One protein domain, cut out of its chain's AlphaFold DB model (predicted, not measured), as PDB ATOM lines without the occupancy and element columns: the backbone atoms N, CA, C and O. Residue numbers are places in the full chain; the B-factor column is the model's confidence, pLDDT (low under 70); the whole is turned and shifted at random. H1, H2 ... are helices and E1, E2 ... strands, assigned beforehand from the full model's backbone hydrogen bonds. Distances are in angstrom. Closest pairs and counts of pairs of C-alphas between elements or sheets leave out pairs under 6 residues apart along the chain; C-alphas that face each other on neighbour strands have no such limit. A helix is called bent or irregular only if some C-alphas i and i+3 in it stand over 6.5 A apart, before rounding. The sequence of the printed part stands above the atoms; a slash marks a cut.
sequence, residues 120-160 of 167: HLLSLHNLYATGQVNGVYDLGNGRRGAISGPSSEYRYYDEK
ATOM      1  N   HIS A 120     -39.409 -28.468  27.266       55.19
ATOM      2  CA  HIS A 120     -40.196 -27.707  26.290       55.19
ATOM      3  C   HIS A 120     -40.948 -26.528  26.940       55.19
ATOM      4  O   HIS A 120     -41.217 -25.521  26.287       55.19
ATOM      5  N   LEU A 121     -41.233 -26.611  28.247       57.31
ATOM      6  CA  LEU A 121     -41.824 -25.508  29.014       57.31
ATOM      7  C   LEU A 121     -40.811 -24.387  29.269       57.31
ATOM      8  O   LEU A 121     -41.171 -23.216  29.164       57.31
ATOM      9  N   LEU A 122     -39.542 -24.729  29.525       59.56
ATOM     10  CA  LEU A 122     -38.466 -23.737  29.639       59.56
ATOM     11  C   LEU A 122     -38.270 -22.969  28.325       59.56
ATOM     12  O   LEU A 122     -38.074 -21.754  28.336       59.56
ATOM     13  N   SER A 123     -38.365 -23.672  27.192       67.62
ATOM     14  CA  SER A 123     -38.275 -23.054  25.867       67.62
ATOM     15  C   SER A 123     -39.435 -22.084  25.618       67.62
ATOM     16  O   SER A 123     -39.196 -20.951  25.209       67.62
ATOM     17  N   LEU A 124     -40.671 -22.465  25.964       66.06
ATOM     18  CA  LEU A 124     -41.829 -21.569  25.862       66.06
ATOM     19  C   LEU A 124     -41.709 -20.350  26.779       66.06
ATOM     20  O   LEU A 124     -41.998 -19.241  26.342       66.06
ATOM     21  N   HIS A 125     -41.241 -20.518  28.016       70.81
ATOM     22  CA  HIS A 125     -41.040 -19.396  28.934       70.81
ATOM     23  C   HIS A 125     -40.051 -18.362  28.371       70.81
ATOM     24  O   HIS A 125     -40.285 -17.160  28.470       70.81
ATOM     25  N   ASN A 126     -38.977 -18.816  27.719       73.31
ATOM     26  CA  ASN A 126     -38.034 -17.920  27.051       73.31
ATOM     27  C   ASN A 126     -38.670 -17.208  25.838       73.31
ATOM     28  O   ASN A 126     -38.442 -16.021  25.621       73.31
ATOM     29  N   LEU A 127     -39.533 -17.893  25.083       72.88
ATOM     30  CA  LEU A 127     -40.281 -17.291  23.970       72.88
ATOM     31  C   LEU A 127     -41.274 -16.213  24.437       72.88
ATOM     32  O   LEU A 127     -41.449 -15.208  23.749       72.88
ATOM     33  N   TYR A 128     -41.871 -16.385  25.617       71.88
ATOM     34  CA  TYR A 128     -42.676 -15.350  26.268       71.88
ATOM     35  C   TYR A 128     -41.822 -14.175  26.743       71.88
ATOM     36  O   TYR A 128     -42.145 -13.025  26.461       71.88
ATOM     37  N   ALA A 129     -40.709 -14.454  27.426       75.44
ATOM     38  CA  ALA A 129     -39.812 -13.423  27.946       75.44
ATOM     39  C   ALA A 129     -39.189 -12.563  26.834       75.44
ATOM     40  O   ALA A 129     -38.991 -11.365  27.006       75.44
ATOM     41  N   THR A 130     -38.908 -13.167  25.680       76.25
ATOM     42  CA  THR A 130     -38.370 -12.478  24.496       76.25
ATOM     43  C   THR A 130     -39.449 -11.826  23.628       76.25
ATOM     44  O   THR A 130     -39.119 -11.222  22.610       76.25
ATOM     45  N   GLY A 131     -40.732 -11.943  23.997       70.06
ATOM     46  CA  GLY A 131     -41.856 -11.389  23.237       70.06
ATOM     47  C   GLY A 131     -42.064 -12.042  21.867       70.06
ATOM     48  O   GLY A 131     -42.799 -11.514  21.037       70.06
ATOM     49  N   GLN A 132     -41.428 -13.186  21.608       73.69
ATOM     50  CA  GLN A 132     -41.583 -13.919  20.351       73.69
ATOM     51  C   GLN A 132     -42.936 -14.625  20.270       73.69
ATOM     52  O   GLN A 132     -43.451 -14.851  19.176       73.69
ATOM     53  N   VAL A 133     -43.538 -14.948  21.417       76.44
ATOM     54  CA  VAL A 133     -44.869 -15.550  21.529       76.44
ATOM     55  C   VAL A 133     -45.699 -14.743  22.527       76.44
ATOM     56  O   VAL A 133     -45.310 -14.586  23.679       76.44
ATOM     57  N   ASN A 134     -46.860 -14.257  22.089       79.56
ATOM     58  CA  ASN A 134     -47.807 -13.504  22.917       79.56
ATOM     59  C   ASN A 134     -48.845 -14.401  23.601       79.56
ATOM     60  O   ASN A 134     -49.477 -13.995  24.571       79.56
ATOM     61  N   GLY A 135     -49.049 -15.619  23.105       80.38
ATOM     62  CA  GLY A 135     -50.072 -16.515  23.627       80.38
ATOM     63  C   GLY A 135     -49.905 -17.943  23.131       80.38
ATOM     64  O   GLY A 135     -49.280 -18.188  22.105       80.38
ATOM     65  N   VAL A 136     -50.501 -18.888  23.847       84.00
ATOM     66  CA  VAL A 136     -50.657 -20.276  23.405       84.00
ATOM     67  C   VAL A 136     -52.112 -20.673  23.571       84.00
ATOM     68  O   VAL A 136     -52.795 -20.185  24.468       84.00
ATOM     69  N   TYR A 137     -52.584 -21.551  22.697       83.25
ATOM     70  CA  TYR A 137     -53.949 -22.061  22.717       83.25
ATOM     71  C   TYR A 137     -53.952 -23.562  22.439       83.25
ATOM     72  O   TYR A 137     -53.038 -24.100  21.806       83.25
ATOM     73  N   ASP A 138     -54.959 -24.255  22.958       88.75
ATOM     74  CA  ASP A 138     -55.120 -25.692  22.760       88.75
ATOM     75  C   ASP A 138     -55.804 -25.963  21.412       88.75
ATOM     76  O   ASP A 138     -56.783 -25.306  21.061       88.75
ATOM     77  N   LEU A 139     -55.266 -26.911  20.646       88.50
ATOM     78  CA  LEU A 139     -55.820 -27.359  19.365       88.50
ATOM     79  C   LEU A 139     -56.618 -28.667  19.506       88.50
ATOM     80  O   LEU A 139     -57.147 -29.169  18.516       88.50
ATOM     81  N   GLY A 140     -56.669 -29.241  20.709       86.62
ATOM     82  CA  GLY A 140     -57.172 -30.585  20.950       86.62
ATOM     83  C   GLY A 140     -56.137 -31.667  20.625       86.62
ATOM     84  O   GLY A 140     -55.064 -31.419  20.067       86.62
ATOM     85  N   ASN A 141     -56.453 -32.908  21.001       88.62
ATOM     86  CA  ASN A 141     -55.624 -34.099  20.762       88.62
ATOM     87  C   ASN A 141     -54.186 -33.982  21.311       88.62
ATOM     88  O   ASN A 141     -53.247 -34.534  20.738       88.62
ATOM     89  N   GLY A 142     -54.003 -33.231  22.403       85.94
ATOM     90  CA  GLY A 142     -52.693 -32.995  23.014       85.94
ATOM     91  C   GLY A 142     -51.779 -32.064  22.209       85.94
ATOM     92  O   GLY A 142     -50.584 -31.998  22.487       85.94
ATOM     93  N   ARG A 143     -52.307 -31.348  21.209       83.38
ATOM     94  CA  ARG A 143     -51.548 -30.394  20.393       83.38
ATOM     95  C   ARG A 143     -51.794 -28.972  20.885       83.38
ATOM     96  O   ARG A 143     -52.922 -28.602  21.179       83.38
ATOM     97  N   ARG A 144     -50.747 -28.149  20.911       83.31
ATOM     98  CA  ARG A 144     -50.838 -26.726  21.273       83.31
ATOM     99  C   ARG A 144     -50.353 -25.852  20.125       83.31
ATOM    100  O   ARG A 144     -49.343 -26.166  19.496       83.31
ATOM    101  N   GLY A 145     -51.088 -24.780  19.857       82.12
ATOM    102  CA  GLY A 145     -50.690 -23.696  18.966       82.12
ATOM    103  C   GLY A 145     -50.058 -22.545  19.749       82.12
ATOM    104  O   GLY A 145     -50.299 -22.393  20.947       82.12
ATOM    105  N   ALA A 146     -49.259 -21.726  19.068       83.44
ATOM    106  CA  ALA A 146     -48.671 -20.505  19.611       83.44
ATOM    107  C   ALA A 146     -49.024 -19.309  18.717       83.44
ATOM    108  O   ALA A 146     -49.114 -19.443  17.497       83.44
ATOM    109  N   ILE A 147     -49.237 -18.153  19.336       78.00
ATOM    110  CA  ILE A 147     -49.471 -16.866  18.683       78.00
ATOM    111  C   ILE A 147     -48.164 -16.091  18.777       78.00
ATOM    112  O   ILE A 147     -47.740 -15.737  19.877       78.00
ATOM    113  N   SER A 148     -47.519 -15.842  17.641       77.50
ATOM    114  CA  SER A 148     -46.297 -15.040  17.596       77.50
ATOM    115  C   SER A 148     -46.577 -13.602  18.027       77.50
ATOM    116  O   SER A 148     -47.606 -13.028  17.661       77.50
ATOM    117  N   GLY A 149     -45.663 -13.026  18.800       69.31
ATOM    118  CA  GLY A 149     -45.689 -11.600  19.104       69.31
ATOM    119  C   GLY A 149     -45.414 -10.750  17.857       69.31
ATOM    120  O   GLY A 149     -44.974 -11.276  16.827       69.31
ATOM    121  N   PRO A 150     -45.693  -9.437  17.915       64.31
ATOM    122  CA  PRO A 150     -45.360  -8.525  16.828       64.31
ATOM    123  C   PRO A 150     -43.852  -8.577  16.558       64.31
ATOM    124  O   PRO A 150     -43.048  -8.404  17.476       64.31
ATOM    125  N   SER A 151     -43.453  -8.818  15.304       61.50
ATOM    126  CA  SER A 151     -42.039  -8.757  14.944       61.50
ATOM    127  C   SER A 151     -41.547  -7.324  15.145       61.50
ATOM    128  O   SER A 151     -42.138  -6.354  14.667       61.50
ATOM    129  N   SER A 152     -40.440  -7.169  15.866       58.72
ATOM    130  CA  SER A 152     -39.815  -5.869  16.143       58.72
ATOM    131  C   SER A 152     -39.293  -5.151  14.887       58.72
ATOM    132  O   SER A 152     -38.748  -4.055  14.986       58.72
ATOM    133  N   GLU A 153     -39.467  -5.742  13.702       59.53
ATOM    134  CA  GLU A 153     -39.072  -5.189  12.406       59.53
ATOM    135  C   GLU A 153     -39.861  -3.920  12.035       59.53
ATOM    136  O   GLU A 153     -39.392  -3.109  11.239       59.53
ATOM    137  N   TYR A 154     -41.004  -3.664  12.680       49.94
ATOM    138  CA  TYR A 154     -41.809  -2.475  12.390       49.94
ATOM    139  C   TYR A 154     -41.165  -1.153  12.848       49.94
ATOM    140  O   TYR A 154     -41.456  -0.103  12.283       49.94
ATOM    141  N   ARG A 155     -40.247  -1.168  13.830       51.88
ATOM    142  CA  ARG A 155     -39.591   0.072  14.293       51.88
ATOM    143  C   ARG A 155     -38.485   0.583  13.371       51.88
ATOM    144  O   ARG A 155     -38.112   1.743  13.483       51.88
ATOM    145  N   TYR A 156     -37.976  -0.238  12.454       51.94
ATOM    146  CA  TYR A 156     -36.877   0.178  11.577       51.94
ATOM    147  C   TYR A 156     -37.351   0.920  10.313       51.94
ATOM    148  O   TYR A 156     -36.562   1.618   9.674       51.94
ATOM    149  N   TYR A 157     -38.634   0.808   9.955       51.41
ATOM    150  CA  TYR A 157     -39.188   1.434   8.748       51.41
ATOM    151  C   TYR A 157     -39.793   2.825   8.973       51.41
ATOM    152  O   TYR A 157     -39.886   3.591   8.016       51.41
ATOM    153  N   ASP A 158     -40.136   3.193  10.210       53.25
ATOM    154  CA  ASP A 158     -40.749   4.501  10.496       53.25
ATOM    155  C   ASP A 158     -39.699   5.633  10.576       53.25
ATOM    156  O   ASP A 158     -39.892   6.741  10.076       53.25
ATOM    157  N   GLU A 159     -38.492   5.339  11.074       53.56
ATOM    158  CA  GLU A 159     -37.435   6.357  11.212       53.56
ATOM    159  C   GLU A 159     -36.805   6.796   9.878       53.56
ATOM    160  O   GLU A 159     -36.226   7.882   9.801       53.56
ATOM    161  N   LYS A 160     -36.921   5.996   8.807       54.56
ATOM    162  CA  LYS A 160     -36.391   6.369   7.479       54.56
ATOM    163  C   LYS A 160     -37.384   7.117   6.593       54.56
ATOM    164  O   LYS A 160     -36.951   7.717   5.610       54.56
TER     165      LYS A 160
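This is residues 120 to 160 of the 167 residues of an uncharacterized protein of Lophiostoma macrostomum CBS 122681 (UniProt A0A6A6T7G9). A hairpin of two antiparallel strands, E1 and E2, makes the middle of a thin, long model; H1 folds back next to the open end of the hairpin, near the start of E1. At that same end E2 leads on through residues 149 to 151 into H2, and residues 153 to 160, of which 153 to 158 belong to H2, stick out as a tail that makes much of the length. The printed part has 41 residues, with two named helices and two named strands in the order H1, E1, E2, H2, and the class is mixed, helices and strands. The whole is only just extended, close to loose, with a radius of gyration of the C-alphas of 13.6 A, and the C-alphas span 47 by 20 by 9 A.

The printed part begins with H1, residues 120 to 129, which starts at C-alpha 120, at (-40.196, -27.707, 26.290), and measures 14.4 A from first to last C-alpha. E1, residues 133 to 140, is the longest strand, 19.4 A, and begins at C-alpha 133, at (-44.869, -15.550, 21.529). E2, residues 143 to 148, measures 16.5 A. H2, residues 152 to 158, measures 11.8 A and ends at C-alpha 158, at (-40.749, 4.501, 10.496). H2 is neither bent nor irregular, but only just: C-alphas 152 and 155 are 6.2 A apart.

E1 and E2 form a hairpin of antiparallel neighbour strands, with an angle of 156 degrees between their directions. The C-alphas of Val 133 and Ser 148 face each other at 4.2 A, and those of Leu 139 and Arg 143 at 5.3 A. Within hydrogen-bond range across the pair are, for instance, N 145 and O 137, 2.8 A, and N 139 and O 143, 2.9 A. The closest C-alphas of H1 and E1 are those of Leu 127 and Val 133, 5.5 A apart. H1 is apart from E2 and from H2, and E1 is apart from H2. In H1 each O i to N i+4 pair is within hydrogen-bond range; in H2 it is 0 of 3, beside 2 of 4 O i to N i+3 pairs.

The two C-alphas farthest apart, those of Asn 141 and Lys 160, are 46.7 A from each other. Without residues 153 to 160, which stand free, the body has 33 residues and spans 32 by 19 by 8 A. The printed part has no cut, and the links H1 to E1, E1 to E2 and E2 to H2 are tight. The mean pLDDT of the printed part is 70.7; residues 120 to 124 and 149 to 160 are under 70, and H2 has a mean of 54.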